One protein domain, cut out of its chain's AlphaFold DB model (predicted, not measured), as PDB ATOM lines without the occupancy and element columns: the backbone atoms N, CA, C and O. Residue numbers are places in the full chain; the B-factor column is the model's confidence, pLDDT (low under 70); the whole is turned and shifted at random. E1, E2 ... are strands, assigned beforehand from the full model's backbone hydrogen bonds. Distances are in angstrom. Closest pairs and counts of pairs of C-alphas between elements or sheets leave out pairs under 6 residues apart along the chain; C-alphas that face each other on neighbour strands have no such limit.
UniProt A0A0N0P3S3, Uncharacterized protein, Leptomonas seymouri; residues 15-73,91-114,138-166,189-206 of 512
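What this domain is: This is residues 15 to 73, 91 to 114, 138 to 166 and 189 to 206 of the 512 residues of an uncharacterized protein of Leptomonas seymouri (UniProt A0A0N0P3S3). With little regular structure, the chain winds in stacked turns, a solenoid walled by parallel sheets E1 E3 E5 E7 E9 and E2 E4 E6 E8 and by short pairings, among them residues 19 to 20 with 37 to 38. The printed part has 130 residues, 48 in nine named strands, E1 to E9: all strand. It is compact, radius of gyration of the C-alphas 13.8 A, spanning 37 by 34 by 24 A.

Where its parts are: E1 is residues 25 to 27, from C-alpha (48.464, 47.769, 22.673); E3 43 to 45, E5 65 to 71, E7 106 to 113, E9 156 to 163, to C-alpha (29.338, 33.715, 9.266). E2 is 29 to 32, E4 50 to 54, E6 91 to 95, E8 141 to 145.

How they stand to each other: Parallel neighbours E7 and E9 have N 108 2.9 A from O 157. Parallel neighbours E4 and E6 have N 53 2.8 A from O 93.

The domain as a whole: Cuts after residues 73, 114 and 166 leave C-alpha gaps of 14.5, 8.9 and 14.9 A. Residues 198 to 206 are under pLDDT 70.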
ATOM      1  N   PRO A  15      58.319  55.608   0.632       47.66
ATOM      2  CA  PRO A  15      58.393  54.611   1.684       47.66
ATOM      3  C   PRO A  15      57.045  54.529   2.403       47.66
ATOM      4  O   PRO A  15      56.498  55.535   2.850       47.66
ATOM      5  N   THR A  16      56.516  53.314   2.521       61.03
ATOM      6  CA  THR A  16      55.249  53.050   3.201       61.03
ATOM      7  C   THR A  16      55.440  53.193   4.710       61.03
ATOM      8  O   THR A  16      55.781  52.230   5.393       61.03
ATOM      9  N   TYR A  17      55.248  54.401   5.232       75.00
ATOM     10  CA  TYR A  17      55.307  54.676   6.665       75.00
ATOM     11  C   TYR A  17      53.958  54.404   7.334       75.00
ATOM     12  O   TYR A  17      52.911  54.787   6.812       75.00
ATOM     13  N   PHE A  18      53.990  53.805   8.521       86.69
ATOM     14  CA  PHE A  18      52.892  53.856   9.484       86.69
ATOM     15  C   PHE A  18      53.465  54.287  10.834       86.69
ATOM     16  O   PHE A  18      54.623  54.007  11.147       86.69
ATOM     17  N   TYR A  19      52.659  54.968  11.637       87.31
ATOM     18  CA  TYR A  19      53.040  55.376  12.976       87.31
ATOM     19  C   TYR A  19      52.333  54.515  14.028       87.31
ATOM     20  O   TYR A  19      51.123  54.293  13.955       87.31
ATOM     21  N   LYS A  20      53.080  54.065  15.040       91.62
ATOM     22  CA  LYS A  20      52.531  53.405  16.228       91.62
ATOM     23  C   LYS A  20      53.260  53.887  17.483       91.62
ATOM     24  O   LYS A  20      54.466  53.693  17.609       91.62
ATOM     25  N   SER A  21      52.503  54.395  18.452       88.62
ATOM     26  CA  SER A  21      53.005  54.705  19.791       88.62
ATOM     27  C   SER A  21      53.463  53.459  20.551       88.62
ATOM     28  O   SER A  21      52.810  52.413  20.530       88.62
ATOM     29  N   ALA A  22      54.555  53.596  21.306       85.19
ATOM     30  CA  ALA A  22      55.066  52.548  22.187       85.19
ATOM     31  C   ALA A  22      54.064  52.127  23.283       85.19
ATOM     32  O   ALA A  22      54.122  50.993  23.752       85.19
ATOM     33  N   SER A  23      53.127  53.005  23.670       89.38
ATOM     34  CA  SER A  23      52.073  52.694  24.650       89.38
ATOM     35  C   SER A  23      50.772  52.158  24.032       89.38
ATOM     36  O   SER A  23      49.827  51.879  24.770       89.38
ATOM     37  N   ALA A  24      50.700  52.003  22.704       91.00
ATOM     38  CA  ALA A  24      49.554  51.396  22.029       91.00
ATOM     39  C   ALA A  24      49.619  49.858  22.092       91.00
ATOM     40  O   ALA A  24      50.582  49.235  21.617       91.00
ATOM     41  N   SER A  25      48.569  49.230  22.627       94.88
ATOM     42  CA  SER A  25      48.464  47.769  22.673       94.88
ATOM     43  C   SER A  25      47.935  47.235  21.348       94.88
ATOM     44  O   SER A  25      46.883  47.656  20.868       94.88
ATOM     45  N   VAL A  26      48.668  46.298  20.750       94.50
ATOM     46  CA  VAL A  26      48.239  45.579  19.546       94.50
ATOM     47  C   VAL A  26      48.486  44.100  19.793       94.50
ATOM     48  O   VAL A  26      49.634  43.663  19.864       94.50
ATOM     49  N   GLU A  27      47.403  43.351  19.954       93.88
ATOM     50  CA  GLU A  27      47.384  41.926  20.267       93.88
ATOM     51  C   GLU A  27      46.877  41.141  19.052       93.88
ATOM     52  O   GLU A  27      45.848  41.472  18.462       93.88
ATOM     53  N   GLY A  28      47.596  40.081  18.678       90.88
ATOM     54  CA  GLY A  28      47.304  39.290  17.481       90.88
ATOM     55  C   GLY A  28      48.053  39.768  16.234       90.88
ATOM     56  O   GLY A  28      49.044  40.493  16.314       90.88
ATOM     57  N   LYS A  29      47.621  39.302  15.056       92.00
ATOM     58  CA  LYS A  29      48.286  39.601  13.778       92.00
ATOM     59  C   LYS A  29      47.601  40.781  13.095       92.00
ATOM     60  O   LYS A  29      46.487  40.637  12.595       92.00
ATOM     61  N   VAL A  30      48.288  41.920  13.037       94.12
ATOM     62  CA  VAL A  30      47.797  43.144  12.387       94.12
ATOM     63  C   VAL A  30      48.813  43.639  11.359       94.12
ATOM     64  O   VAL A  30      50.013  43.660  11.625       94.12
ATOM     65  N   ARG A  31      48.325  44.035  10.183       93.69
ATOM     66  CA  ARG A  31      49.073  44.674   9.099       93.69
ATOM     67  C   ARG A  31      48.527  46.081   8.904       93.69
ATOM     68  O   ARG A  31      47.354  46.241   8.568       93.69
ATOM     69  N   PHE A  32      49.372  47.086   9.092       92.62
ATOM     70  CA  PHE A  32      49.027  48.479   8.825       92.62
ATOM     71  C   PHE A  32      49.487  48.871   7.420       92.62
ATOM     72  O   PHE A  32      50.608  48.560   7.020       92.62
ATOM     73  N   SER A  33      48.607  49.534   6.676       91.00
ATOM     74  CA  SER A  33      48.940  50.174   5.401       91.00
ATOM     75  C   SER A  33      49.586  51.551   5.614       91.00
ATOM     76  O   SER A  33      49.756  52.019   6.740       91.00
ATOM     77  N   GLU A  34      49.927  52.211   4.508       88.25
ATOM     78  CA  GLU A  34      50.515  53.552   4.479       88.25
ATOM     79  C   GLU A  34      49.685  54.609   5.217       88.25
ATOM     80  O   GLU A  34      48.457  54.620   5.134       88.25
ATOM     81  N   GLY A  35      50.346  55.520   5.926       85.25
ATOM     82  CA  GLY A  35      49.703  56.646   6.601       85.25
ATOM     83  C   GLY A  35      48.793  56.255   7.768       85.25
ATOM     84  O   GLY A  35      48.101  57.119   8.299       85.25
ATOM     85  N   CYS A  36      48.759  54.983   8.176       91.00
ATOM     86  CA  CYS A  36      48.060  54.577   9.391       91.00
ATOM     87  C   CYS A  36      48.769  55.135  10.629       91.00
ATOM     88  O   CYS A  36      49.996  55.085  10.722       91.00
ATOM     89  N   VAL A  37      47.993  55.625  11.593       90.44
ATOM     90  CA  VAL A  37      48.489  56.266  12.816       90.44
ATOM     91  C   VAL A  37      47.793  55.635  14.016       90.44
ATOM     92  O   VAL A  37      46.567  55.619  14.092       90.44
ATOM     93  N   VAL A  38      48.574  55.100  14.955       93.94
ATOM     94  CA  VAL A  38      48.079  54.493  16.197       93.94
ATOM     95  C   VAL A  38      48.653  55.258  17.387       93.94
ATOM     96  O   VAL A  38      49.842  55.146  17.699       93.94
ATOM     97  N   LEU A  39      47.808  56.059  18.029       90.38
ATOM     98  CA  LEU A  39      48.170  56.968  19.113       90.38
ATOM     99  C   LEU A  39      48.275  56.259  20.484       90.38
ATOM    100  O   LEU A  39      47.871  55.095  20.613       90.38
ATOM    101  N   PRO A  40      48.906  56.893  21.496       91.62
ATOM    102  CA  PRO A  40      49.036  56.353  22.847       91.62
ATOM    103  C   PRO A  40      47.790  55.660  23.415       91.62
ATOM    104  O   PRO A  40      46.660  56.121  23.302       91.62
ATOM    105  N   HIS A  41      47.995  54.532  24.094       92.81
ATOM    106  CA  HIS A  41      46.934  53.781  24.784       92.81
ATOM    107  C   HIS A  41      45.776  53.257  23.915       92.81
ATOM    108  O   HIS A  41      44.880  52.617  24.470       92.81
ATOM    109  N   ALA A  42      45.793  53.452  22.591       93.44
ATOM    110  CA  ALA A  42      44.890  52.752  21.685       93.44
ATOM    111  C   ALA A  42      45.080  51.228  21.819       93.44
ATOM    112  O   ALA A  42      46.194  50.742  22.057       93.44
ATOM    113  N   ARG A  43      43.987  50.470  21.696       96.50
ATOM    114  CA  ARG A  43      43.938  49.017  21.895       96.50
ATOM    115  C   ARG A  43      43.353  48.342  20.669       96.50
ATOM    116  O   ARG A  43      42.222  48.624  20.295       96.50
ATOM    117  N   ILE A  44      44.103  47.423  20.073       96.81
ATOM    118  CA  ILE A  44      43.651  46.613  18.942       96.81
ATOM    119  C   ILE A  44      43.852  45.143  19.310       96.81
ATOM    120  O   ILE A  44      44.990  44.695  19.421       96.81
ATOM    121  N   CYS A  45      42.767  44.394  19.491       95.00
ATOM    122  CA  CYS A  45      42.794  42.976  19.858       95.00
ATOM    123  C   CYS A  45      42.213  42.116  18.729       95.00
ATOM    124  O   CYS A  45      41.048  42.279  18.357       95.00
ATOM    125  N   VAL A  46      43.012  41.182  18.207       92.44
ATOM    126  CA  VAL A  46      42.656  40.289  17.091       92.44
ATOM    127  C   VAL A  46      42.894  38.823  17.491       92.44
ATOM    128  O   VAL A  46      43.963  38.516  18.026       92.44
ATOM    129  N   PRO A  47      41.966  37.878  17.228       89.12
ATOM    130  CA  PRO A  47      42.149  36.489  17.643       89.12
ATOM    131  C   PRO A  47      43.249  35.796  16.814       89.12
ATOM    132  O   PRO A  47      43.453  36.139  15.648       89.12
ATOM    133  N   PRO A  48      43.922  34.757  17.345       83.25
ATOM    134  CA  PRO A  48      45.113  34.156  16.722       83.25
ATOM    135  C   PRO A  48      44.877  33.514  15.340       83.25
ATOM    136  O   PRO A  48      45.825  33.352  14.564       83.25
ATOM    137  N   ASN A  49      43.622  33.169  15.031       84.31
ATOM    138  CA  ASN A  49      43.197  32.568  13.762       84.31
ATOM    139  C   ASN A  49      42.928  33.604  12.653       84.31
ATOM    140  O   ASN A  49      42.621  33.221  11.524       84.31
ATOM    141  N   PHE A  50      43.045  34.898  12.958       86.62
ATOM    142  CA  PHE A  50      42.753  35.990  12.035       86.62
ATOM    143  C   PHE A  50      43.990  36.858  11.778       86.62
ATOM    144  O   PHE A  50      44.916  36.919  12.590       86.62
ATOM    145  N   VAL A  51      44.004  37.529  10.627       90.94
ATOM    146  CA  VAL A  51      44.954  38.598  10.290       90.94
ATOM    147  C   VAL A  51      44.143  39.835   9.941       90.94
ATOM    148  O   VAL A  51      43.405  39.811   8.963       90.94
ATOM    149  N   LEU A  52      44.281  40.902  10.723       93.56
ATOM    150  CA  LEU A  52      43.653  42.188  10.428       93.56
ATOM    151  C   LEU A  52      44.536  42.990   9.465       93.56
ATOM    152  O   LEU A  52      45.690  43.270   9.773       93.56
ATOM    153  N   GLU A  53      43.988  43.391   8.327       94.25
ATOM    154  CA  GLU A  53      44.585  44.346   7.397       94.25
ATOM    155  C   GLU A  53      43.849  45.682   7.530       94.25
ATOM    156  O   GLU A  53      42.648  45.783   7.271       94.25
ATOM    157  N   VAL A  54      44.580  46.704   7.971       94.75
ATOM    158  CA  VAL A  54      44.086  48.073   8.135       94.75
ATOM    159  C   VAL A  54      44.488  48.882   6.908       94.75
ATOM    160  O   VAL A  54      45.680  49.043   6.634       94.75
ATOM    161  N   GLY A  55      43.500  49.382   6.170       90.62
ATOM    162  CA  GLY A  55      43.677  50.204   4.977       90.62
ATOM    163  C   GLY A  55      44.271  51.585   5.277       90.62
ATOM    164  O   GLY A  55      44.194  52.056   6.414       90.62
ATOM    165  N   PRO A  56      44.871  52.238   4.267       88.62
ATOM    166  CA  PRO A  56      45.735  53.400   4.464       88.62
ATOM    167  C   PRO A  56      45.017  54.616   5.055       88.62
ATOM    168  O   PRO A  56      43.801  54.758   4.923       88.62
ATOM    169  N   PHE A  57      45.784  55.502   5.688       89.38
ATOM    170  CA  PHE A  57      45.298  56.725   6.341       89.38
ATOM    171  C   PHE A  57      44.237  56.480   7.430       89.38
ATOM    172  O   PHE A  57      43.360  57.312   7.647       89.38
ATOM    173  N   THR A  58      44.293  55.329   8.108       92.62
ATOM    174  CA  THR A  58      43.421  55.031   9.254       92.62
ATOM    175  C   THR A  58      44.054  55.533  10.554       92.62
ATOM    176  O   THR A  58      45.191  55.174  10.866       92.62
ATOM    177  N   LEU A  59      43.313  56.330  11.327       93.38
ATOM    178  CA  LEU A  59      43.757  56.943  12.582       93.38
ATOM    179  C   LEU A  59      43.034  56.320  13.784       93.38
ATOM    180  O   LEU A  59      41.814  56.425  13.903       93.38
ATOM    181  N   PHE A  60      43.799  55.724  14.696       95.06
ATOM    182  CA  PHE A  60      43.351  55.285  16.018       95.06
ATOM    183  C   PHE A  60      43.829  56.287  17.068       95.06
ATOM    184  O   PHE A  60      45.029  56.365  17.337       95.06
ATOM    185  N   SER A  61      42.905  57.061  17.638       92.19
ATOM    186  CA  SER A  61      43.214  58.105  18.628       92.19
ATOM    187  C   SER A  61      43.380  57.544  20.045       92.19
ATOM    188  O   SER A  61      43.126  56.360  20.288       92.19
ATOM    189  N   ASP A  62      43.797  58.391  20.988       89.31
ATOM    190  CA  ASP A  62      44.100  57.981  22.362       89.31
ATOM    191  C   ASP A  62      42.954  57.207  23.028       89.31
ATOM    192  O   ASP A  62      41.793  57.613  23.002       89.31
ATOM    193  N   PHE A  63      43.280  56.078  23.661       92.06
ATOM    194  CA  PHE A  63      42.308  55.189  24.320       92.06
ATOM    195  C   PHE A  63      41.180  54.645  23.415       92.06
ATOM    196  O   PHE A  63      40.196  54.120  23.936       92.06
ATOM    197  N   SER A  64      41.286  54.749  22.084       94.44
ATOM    198  CA  SER A  64      40.360  54.052  21.179       94.44
ATOM    199  C   SER A  64      40.541  52.532  21.280       94.44
ATOM    200  O   SER A  64      41.652  52.029  21.454       94.44
ATOM    201  N   GLU A  65      39.443  51.785  21.191       95.81
ATOM    202  CA  GLU A  65      39.407  50.331  21.330       95.81
ATOM    203  C   GLU A  65      38.818  49.677  20.072       95.81
ATOM    204  O   GLU A  65      37.699  49.978  19.663       95.81
ATOM    205  N   LEU A  66      39.546  48.725  19.491       95.69
ATOM    206  CA  LEU A  66      39.080  47.829  18.437       95.69
ATOM    207  C   LEU A  66      39.253  46.383  18.908       95.69
ATOM    208  O   LEU A  66      40.372  45.880  18.998       95.69
ATOM    209  N   HIS A  67      38.146  45.694  19.175       94.06
ATOM    210  CA  HIS A  67      38.162  44.287  19.574       94.06
ATOM    211  C   HIS A  67      37.466  43.428  18.526       94.06
ATOM    212  O   HIS A  67      36.281  43.604  18.254       94.06
ATOM    213  N   ILE A  68      38.188  42.459  17.977       90.75
ATOM    214  CA  ILE A  68      37.611  41.372  17.193       90.75
ATOM    215  C   ILE A  68      37.615  40.140  18.093       90.75
ATOM    216  O   ILE A  68      38.673  39.674  18.515       90.75
ATOM    217  N   THR A  69      36.436  39.609  18.399       88.19
ATOM    218  CA  THR A  69      36.273  38.316  19.062       88.19
ATOM    219  C   THR A  69      35.821  37.282  18.036       88.19
ATOM    220  O   THR A  69      35.218  37.606  17.011       88.19
ATOM    221  N   ALA A  70      36.132  36.016  18.293       82.12
ATOM    222  CA  ALA A  70      35.596  34.914  17.515       82.12
ATOM    223  C   ALA A  70      35.087  33.842  18.470       82.12
ATOM    224  O   ALA A  70      35.829  33.366  19.331       82.12
ATOM    225  N   SER A  71      33.824  33.457  18.311       71.75
ATOM    226  CA  SER A  71      33.277  32.318  19.038       71.75
ATOM    227  C   SER A  71      33.945  31.050  18.513       71.75
ATOM    228  O   SER A  71      33.906  30.828  17.297       71.75
ATOM    229  N   PRO A  72      34.509  30.179  19.371       55.53
ATOM    230  CA  PRO A  72      34.874  28.844  18.926       55.53
ATOM    231  C   PRO A  72      33.614  28.166  18.379       55.53
ATOM    232  O   PRO A  72      32.531  28.296  18.960       55.53
ATOM    233  N   SER A  73      33.736  27.456  17.256       50.38
ATOM    234  CA  SER A  73      32.685  26.534  16.844       50.38
ATOM    235  C   SER A  73      32.579  25.456  17.921       50.38
ATOM    236  O   SER A  73      33.572  24.831  18.296       50.38
ATOM    237  N   THR A  91      42.042  33.410   8.537       81.25
ATOM    238  CA  THR A  91      41.040  34.285   7.922       81.25
ATOM    239  C   THR A  91      41.555  35.721   7.892       81.25
ATOM    240  O   THR A  91      41.934  36.274   8.926       81.25
ATOM    241  N   THR A  92      41.586  36.338   6.714       84.56
ATOM    242  CA  THR A  92      41.976  37.746   6.575       84.56
ATOM    243  C   THR A  92      40.771  38.634   6.857       84.56
ATOM    244  O   THR A  92      39.669  38.359   6.396       84.56
ATOM    245  N   VAL A  93      40.968  39.699   7.620       88.19
ATOM    246  CA  VAL A  93      39.921  40.622   8.056       88.19
ATOM    247  C   VAL A  93      40.314  42.019   7.606       88.19
ATOM    248  O   VAL A  93      41.439  42.430   7.865       88.19
ATOM    249  N   ARG A  94      39.429  42.753   6.932       90.56
ATOM    250  CA  ARG A  94      39.751  44.055   6.334       90.56
ATOM    251  C   ARG A  94      38.953  45.202   6.938       90.56
ATOM    252  O   ARG A  94      37.725  45.154   7.019       90.56
ATOM    253  N   ILE A  95      39.683  46.255   7.284       92.00
ATOM    254  CA  ILE A  95      39.187  47.620   7.460       92.00
ATOM    255  C   ILE A  95      39.741  48.420   6.280       92.00
ATOM    256  O   ILE A  95      40.939  48.342   6.014       92.00
ATOM    257  N   ARG A  96      38.910  49.162   5.542       90.00
ATOM    258  CA  ARG A  96      39.389  49.979   4.413       90.00
ATOM    259  C   ARG A  96      40.066  51.277   4.889       90.00
ATOM    260  O   ARG A  96      40.352  51.462   6.065       90.00
ATOM    261  N   SER A  97      40.397  52.151   3.944       89.06
ATOM    262  CA  SER A  97      41.153  53.389   4.154       89.06
ATOM    263  C   SER A  97      40.348  54.544   4.761       89.06
ATOM    264  O   SER A  97      39.129  54.599   4.603       89.06
ATOM    265  N   HIS A  98      41.060  55.530   5.315       89.25
ATOM    266  CA  HIS A  98      40.532  56.809   5.817       89.25
ATOM    267  C   HIS A  98      39.533  56.681   6.987       89.25
ATOM    268  O   HIS A  98      38.670  57.537   7.154       89.25
ATOM    269  N   ASN A  99      39.615  55.618   7.792       90.31
ATOM    270  CA  ASN A  99      38.769  55.476   8.980       90.31
ATOM    271  C   ASN A  99      39.387  56.222  10.182       90.31
ATOM    272  O   ASN A  99      40.589  56.120  10.420       90.31
ATOM    273  N   HIS A 100      38.586  56.950  10.963       91.62
ATOM    274  CA  HIS A 100      39.041  57.714  12.131       91.62
ATOM    275  C   HIS A 100      38.302  57.280  13.396       91.62
ATOM    276  O   HIS A 100      37.116  57.548  13.567       91.62
ATOM    277  N   PHE A 101      39.022  56.643  14.310       93.81
ATOM    278  CA  PHE A 101      38.562  56.333  15.657       93.81
ATOM    279  C   PHE A 101      39.014  57.456  16.590       93.81
ATOM    280  O   PHE A 101      40.213  57.585  16.845       93.81
ATOM    281  N   GLN A 102      38.093  58.293  17.068       90.38
ATOM    282  CA  GLN A 102      38.392  59.358  18.031       90.38
ATOM    283  C   GLN A 102      38.534  58.788  19.451       90.38
ATOM    284  O   GLN A 102      38.307  57.599  19.696       90.38
ATOM    285  N   SER A 103      38.990  59.619  20.386       89.88
ATOM    286  CA  SER A 103      39.424  59.144  21.699       89.88
ATOM    287  C   SER A 103      38.292  58.469  22.479       89.88
ATOM    288  O   SER A 103      37.163  58.955  22.497       89.88
ATOM    289  N   TYR A 104      38.577  57.339  23.124       89.88
ATOM    290  CA  TYR A 104      37.577  56.488  23.797       89.88
ATOM    291  C   TYR A 104      36.472  55.883  22.900       89.88
ATOM    292  O   TYR A 104      35.517  55.313  23.431       89.88
ATOM    293  N   ALA A 105      36.556  55.969  21.567       90.12
ATOM    294  CA  ALA A 105      35.666  55.203  20.692       90.12
ATOM    295  C   ALA A 105      35.944  53.693  20.840       90.12
ATOM    296  O   ALA A 105      37.101  53.280  20.804       90.12
ATOM    297  N   SER A 106      34.904  52.868  20.986       91.12
ATOM    298  CA  SER A 106      35.007  51.408  21.144       91.12
ATOM    299  C   SER A 106      34.221  50.699  20.038       91.12
ATOM    300  O   SER A 106      32.990  50.761  19.992       91.12
ATOM    301  N   LEU A 107      34.931  50.017  19.137       91.62
ATOM    302  CA  LEU A 107      34.362  49.180  18.081       91.62
ATOM    303  C   LEU A 107      34.617  47.705  18.401       91.62
ATOM    304  O   LEU A 107      35.758  47.273  18.582       91.62
ATOM    305  N   ARG A 108      33.545  46.914  18.465       90.50
ATOM    306  CA  ARG A 108      33.594  45.487  18.796       90.50
ATOM    307  C   ARG A 108      32.936  44.658  17.702       90.50
ATOM    308  O   ARG A 108      31.793  44.930  17.342       90.50
ATOM    309  N   PHE A 109      33.639  43.645  17.206       87.19
ATOM    310  CA  PHE A 109      33.140  42.673  16.236       87.19
ATOM    311  C   PHE A 109      33.135  41.275  16.847       87.19
ATOM    312  O   PHE A 109      34.199  40.759  17.180       87.19
ATOM    313  N   ASP A 110      31.968  40.641  16.930       83.81
ATOM    314  CA  ASP A 110      31.838  39.261  17.408       83.81
ATOM    315  C   ASP A 110      31.567  38.320  16.234       83.81
ATOM    316  O   ASP A 110      30.457  38.274  15.701       83.81
ATOM    317  N   LEU A 111      32.590  37.566  15.823       81.62
ATOM    318  CA  LEU A 111      32.528  36.627  14.706       81.62
ATOM    319  C   LEU A 111      32.053  35.245  15.189       81.62
ATOM    320  O   LEU A 111      32.811  34.481  15.789       81.62
ATOM    321  N   HIS A 112      30.803  34.885  14.907       70.44
ATOM    322  CA  HIS A 112      30.286  33.533  15.120       70.44
ATOM    323  C   HIS A 112      30.353  32.721  13.826       70.44
ATOM    324  O   HIS A 112      29.797  33.133  12.811       70.44
ATOM    325  N   ALA A 113      30.959  31.534  13.864       58.28
ATOM    326  CA  ALA A 113      30.738  30.539  12.817       58.28
ATOM    327  C   ALA A 113      29.284  30.043  12.890       58.28
ATOM    328  O   ALA A 113      28.805  29.706  13.976       58.28
ATOM    329  N   ALA A 114      28.579  29.981  11.758       50.50
ATOM    330  CA  ALA A 114      27.256  29.376  11.728       50.50
ATOM    331  C   ALA A 114      27.366  27.867  11.972       50.50
ATOM    332  O   ALA A 114      27.812  27.103  11.116       50.50
ATOM    333  N   LEU A 138      34.909  29.528   7.570       55.50
ATOM    334  CA  LEU A 138      34.896  30.981   7.430       55.50
ATOM    335  C   LEU A 138      35.498  31.346   6.059       55.50
ATOM    336  O   LEU A 138      36.475  30.712   5.640       55.50
ATOM    337  N   PRO A 139      34.932  32.332   5.340       61.25
ATOM    338  CA  PRO A 139      35.524  32.794   4.092       61.25
ATOM    339  C   PRO A 139      36.957  33.268   4.361       61.25
ATOM    340  O   PRO A 139      37.233  33.867   5.397       61.25
ATOM    341  N   SER A 140      37.873  33.017   3.425       68.44
ATOM    342  CA  SER A 140      39.298  33.355   3.578       68.44
ATOM    343  C   SER A 140      39.564  34.856   3.749       68.44
ATOM    344  O   SER A 140      40.644  35.240   4.206       68.44
ATOM    345  N   GLU A 141      38.587  35.692   3.400       79.06
ATOM    346  CA  GLU A 141      38.607  37.138   3.547       79.06
ATOM    347  C   GLU A 141      37.232  37.653   4.016       79.06
ATOM    348  O   GLU A 141      36.196  37.242   3.490       79.06
ATOM    349  N   ILE A 142      37.229  38.560   4.996       82.81
ATOM    350  CA  ILE A 142      36.048  39.232   5.549       82.81
ATOM    351  C   ILE A 142      36.307  40.739   5.562       82.81
ATOM    352  O   ILE A 142      37.231  41.202   6.225       82.81
ATOM    353  N   GLU A 143      35.463  41.521   4.896       84.69
ATOM    354  CA  GLU A 143      35.464  42.980   5.024       84.69
ATOM    355  C   GLU A 143      34.504  43.406   6.144       84.69
ATOM    356  O   GLU A 143      33.325  43.048   6.124       84.69
ATOM    357  N   LEU A 144      35.022  44.130   7.140       83.69
ATOM    358  CA  LEU A 144      34.261  44.584   8.311       83.69
ATOM    359  C   LEU A 144      33.791  46.031   8.189       83.69
ATOM    360  O   LEU A 144      32.688  46.362   8.620       83.69
ATOM    361  N   LEU A 145      34.657  46.893   7.650       86.19
ATOM    362  CA  LEU A 145      34.488  48.341   7.663       86.19
ATOM    363  C   LEU A 145      34.929  48.938   6.325       86.19
ATOM    364  O   LEU A 145      36.068  48.729   5.895       86.19
ATOM    365  N   GLY A 146      34.019  49.684   5.700       82.75
ATOM    366  CA  GLY A 146      34.232  50.447   4.475       82.75
ATOM    367  C   GLY A 146      35.174  51.637   4.658       82.75
ATOM    368  O   GLY A 146      35.902  51.753   5.646       82.75
ATOM    369  N   MET A 147      35.219  52.507   3.655       82.38
ATOM    370  CA  MET A 147      36.114  53.667   3.621       82.38
ATOM    371  C   MET A 147      35.538  54.854   4.398       82.38
ATOM    372  O   MET A 147      34.334  55.071   4.376       82.38
ATOM    373  N   GLY A 148      36.391  55.678   5.011       79.56
ATOM    374  CA  GLY A 148      35.993  57.034   5.414       79.56
ATOM    375  C   GLY A 148      35.070  57.155   6.631       79.56
ATOM    376  O   GLY A 148      34.398  58.175   6.766       79.56
ATOM    377  N   ASN A 149      34.968  56.136   7.491       83.88
ATOM    378  CA  ASN A 149      34.085  56.188   8.658       83.88
ATOM    379  C   ASN A 149      34.729  56.934   9.832       83.88
ATOM    380  O   ASN A 149      35.901  56.718  10.142       83.88
ATOM    381  N   VAL A 150      33.941  57.746  10.536       84.31
ATOM    382  CA  VAL A 150      34.370  58.504  11.720       84.31
ATOM    383  C   VAL A 150      33.603  58.019  12.948       84.31
ATOM    384  O   VAL A 150      32.375  58.018  12.969       84.31
ATOM    385  N   PHE A 151      34.323  57.625  13.993       88.00
ATOM    386  CA  PHE A 151      33.766  57.267  15.294       88.00
ATOM    387  C   PHE A 151      34.123  58.382  16.273       88.00
ATOM    388  O   PHE A 151      35.290  58.526  16.630       88.00
ATOM    389  N   HIS A 152      33.136  59.180  16.680       85.19
ATOM    390  CA  HIS A 152      33.305  60.268  17.645       85.19
ATOM    391  C   HIS A 152      33.691  59.766  19.044       85.19
ATOM    392  O   HIS A 152      33.612  58.561  19.314       85.19
ATOM    393  N   PRO A 153      34.098  60.661  19.968       83.56
ATOM    394  CA  PRO A 153      34.562  60.242  21.274       83.56
ATOM    395  C   PRO A 153      33.438  59.525  22.018       83.56
ATOM    396  O   PRO A 153      32.270  59.912  21.929       83.56
ATOM    397  N   PHE A 154      33.787  58.453  22.726       80.81
ATOM    398  CA  PHE A 154      32.840  57.579  23.431       80.81
ATOM    399  C   PHE A 154      31.791  56.869  22.542       80.81
ATOM    400  O   PHE A 154      30.883  56.227  23.077       80.81
ATOM    401  N   ALA A 155      31.892  56.925  21.206       81.00
ATOM    402  CA  ALA A 155      31.051  56.117  20.322       81.00
ATOM    403  C   ALA A 155      31.292  54.621  20.581       81.00
ATOM    404  O   ALA A 155      32.434  54.165  20.595       81.00
ATOM    405  N   SER A 156      30.220  53.851  20.783       83.12
ATOM    406  CA  SER A 156      30.299  52.424  21.120       83.12
ATOM    407  C   SER A 156      29.491  51.593  20.129       83.12
ATOM    408  O   SER A 156      28.274  51.453  20.269       83.12
ATOM    409  N   VAL A 157      30.178  50.995  19.160       81.62
ATOM    410  CA  VAL A 157      29.578  50.195  18.085       81.62
ATOM    411  C   VAL A 157      29.883  48.716  18.322       81.62
ATOM    412  O   VAL A 157      31.037  48.334  18.509       81.62
ATOM    413  N   HIS A 158      28.850  47.869  18.320       82.62
ATOM    414  CA  HIS A 158      28.978  46.433  18.580       82.62
ATOM    415  C   HIS A 158      28.294  45.624  17.478       82.62
ATOM    416  O   HIS A 158      27.078  45.453  17.462       82.62
ATOM    417  N   VAL A 159      29.098  45.130  16.541       78.88
ATOM    418  CA  VAL A 159      28.639  44.348  15.396       78.88
ATOM    419  C   VAL A 159      28.762  42.864  15.714       78.88
ATOM    420  O   VAL A 159      29.860  42.335  15.884       78.88
ATOM    421  N   ARG A 160      27.630  42.163  15.742       75.06
ATOM    422  CA  ARG A 160      27.599  40.707  15.858       75.06
ATOM    423  C   ARG A 160      27.433  40.088  14.477       75.06
ATOM    424  O   ARG A 160      26.424  40.306  13.815       75.06
ATOM    425  N   MET A 161      28.411  39.300  14.050       70.75
ATOM    426  CA  MET A 161      28.410  38.641  12.750       70.75
ATOM    427  C   MET A 161      28.140  37.154  12.914       70.75
ATOM    428  O   MET A 161      28.791  36.483  13.710       70.75
ATOM    429  N   ILE A 162      27.218  36.622  12.115       64.06
ATOM    430  CA  ILE A 162      27.062  35.178  11.945       64.06
ATOM    431  C   ILE A 162      27.559  34.837  10.544       64.06
ATOM    432  O   ILE A 162      26.904  35.129   9.546       64.06
ATOM    433  N   ALA A 163      28.747  34.242  10.481       54.06
ATOM    434  CA  ALA A 163      29.338  33.715   9.266       54.06
ATOM    435  C   ALA A 163      28.612  32.422   8.872       54.06
ATOM    436  O   ALA A 163      29.062  31.313   9.169       54.06
ATOM    437  N   CYS A 164      27.461  32.583   8.219       43.97
ATOM    438  CA  CYS A 164      26.869  31.530   7.403       43.97
ATOM    439  C   CYS A 164      27.857  31.104   6.308       43.97
ATOM    440  O   CYS A 164      28.727  31.884   5.910       43.97
ATOM    441  N   ALA A 165      27.712  29.869   5.816       38.03
ATOM    442  CA  ALA A 165      28.464  29.401   4.653       38.03
ATOM    443  C   ALA A 165      28.395  30.440   3.523       38.03
ATOM    444  O   ALA A 165      27.383  31.141   3.411       38.03
ATOM    445  N   PRO A 166      29.403  30.504   2.635       37.22
ATOM    446  CA  PRO A 166      29.248  31.214   1.382       37.22
ATOM    447  C   PRO A 166      28.132  30.538   0.576       37.22
ATOM    448  O   PRO A 166      28.375  29.627  -0.216       37.22
ATOM    449  N   GLN A 189      28.786  44.094   6.690       68.12
ATOM    450  CA  GLN A 189      29.769  45.158   6.506       68.12
ATOM    451  C   GLN A 189      29.213  46.506   6.992       68.12
ATOM    452  O   GLN A 189      28.172  46.962   6.519       68.12
ATOM    453  N   LEU A 190      29.951  47.195   7.871       74.69
ATOM    454  CA  LEU A 190      29.769  48.635   8.072       74.69
ATOM    455  C   LEU A 190      30.226  49.341   6.789       74.69
ATOM    456  O   LEU A 190      31.350  49.121   6.337       74.69
ATOM    457  N   GLY A 191      29.344  50.129   6.173       76.25
ATOM    458  CA  GLY A 191      29.569  50.716   4.850       76.25
ATOM    459  C   GLY A 191      30.631  51.821   4.812       76.25
ATOM    460  O   GLY A 191      31.486  51.941   5.690       76.25
ATOM    461  N   ASP A 192      30.559  52.647   3.775       79.19
ATOM    462  CA  ASP A 192      31.459  53.784   3.575       79.19
ATOM    463  C   ASP A 192      30.857  55.083   4.142       79.19
ATOM    464  O   ASP A 192      29.638  55.264   4.112       79.19
ATOM    465  N   TRP A 193      31.719  55.992   4.603       76.94
ATOM    466  CA  TRP A 193      31.423  57.381   4.984       76.94
ATOM    467  C   TRP A 193      30.364  57.563   6.089       76.94
ATOM    468  O   TRP A 193      29.604  58.530   6.079       76.94
ATOM    469  N   ASN A 194      30.305  56.646   7.061       79.19
ATOM    470  CA  ASN A 194      29.402  56.757   8.211       79.19
ATOM    471  C   ASN A 194      30.032  57.565   9.355       79.19
ATOM    472  O   ASN A 194      31.239  57.496   9.590       79.19
ATOM    473  N   VAL A 195      29.194  58.265  10.121       77.12
ATOM    474  CA  VAL A 195      29.588  58.969  11.350       77.12
ATOM    475  C   VAL A 195      28.848  58.351  12.536       77.12
ATOM    476  O   VAL A 195      27.618  58.359  12.580       77.12
ATOM    477  N   PHE A 196      29.589  57.812  13.502       77.75
ATOM    478  CA  PHE A 196      29.055  57.179  14.710       77.75
ATOM    479  C   PHE A 196      29.265  58.096  15.916       77.75
ATOM    480  O   PHE A 196      30.390  58.528  16.165       77.75
ATOM    481  N   SER A 197      28.206  58.378  16.678       76.56
ATOM    482  CA  SER A 197      28.252  59.238  17.868       76.56
ATOM    483  C   SER A 197      28.122  58.441  19.171       76.56
ATOM    484  O   SER A 197      27.819  57.245  19.162       76.56
ATOM    485  N   ALA A 198      28.313  59.105  20.316       60.38
ATOM    486  CA  ALA A 198      28.189  58.510  21.653       60.38
ATOM    487  C   ALA A 198      26.818  57.851  21.937       60.38
ATOM    488  O   ALA A 198      26.701  57.022  22.839       60.38
ATOM    489  N   HIS A 199      25.781  58.179  21.158       50.78
ATOM    490  CA  HIS A 199      24.438  57.598  21.280       50.78
ATOM    491  C   HIS A 199      24.159  56.474  20.263       50.78
ATOM    492  O   HIS A 199      23.121  55.817  20.333       50.78
ATOM    493  N   THR A 200      25.071  56.217  19.320       48.19
ATOM    494  CA  THR A 200      24.852  55.292  18.201       48.19
ATOM    495  C   THR A 200      25.230  53.850  18.559       48.19
ATOM    496  O   THR A 200      26.327  53.384  18.253       48.19
ATOM    497  N   ARG A 201      24.294  53.096  19.148       49.19
ATOM    498  CA  ARG A 201      24.401  51.628  19.243       49.19
ATOM    499  C   ARG A 201      23.775  50.963  18.018       49.19
ATOM    500  O   ARG A 201      22.569  50.739  17.987       49.19
ATOM    501  N   VAL A 202      24.593  50.613  17.027       52.09
ATOM    502  CA  VAL A 202      24.149  49.758  15.915       52.09
ATOM    503  C   VAL A 202      24.279  48.297  16.331       52.09
ATOM    504  O   VAL A 202      25.394  47.801  16.453       52.09
ATOM    505  N   LEU A 203      23.150  47.610  16.512       49.38
ATOM    506  CA  LEU A 203      23.100  46.152  16.598       49.38
ATOM    507  C   LEU A 203      22.531  45.626  15.276       49.38
ATOM    508  O   LEU A 203      21.330  45.727  15.039       49.38
ATOM    509  N   LEU A 204      23.385  45.095  14.397       49.12
ATOM    510  CA  LEU A 204      22.923  44.470  13.154       49.12
ATOM    511  C   LEU A 204      22.305  43.101  13.490       49.12
ATOM    512  O   LEU A 204      23.017  42.238  14.013       49.12
ATOM    513  N   PRO A 205      21.000  42.874  13.243       37.12
ATOM    514  CA  PRO A 205      20.386  41.587  13.527       37.12
ATOM    515  C   PRO A 205      20.888  40.535  12.527       37.12
ATOM    516  O   PRO A 205      20.992  40.822  11.330       37.12
ATOM    517  N   PRO A 206      21.153  39.292  12.964       39.97
ATOM    518  CA  PRO A 206      21.381  38.204  12.031       39.97
ATOM    519  C   PRO A 206      20.080  37.937  11.273       39.97
ATOM    520  O   PRO A 206      19.092  37.493  11.861       39.97
TER     521      PRO A 206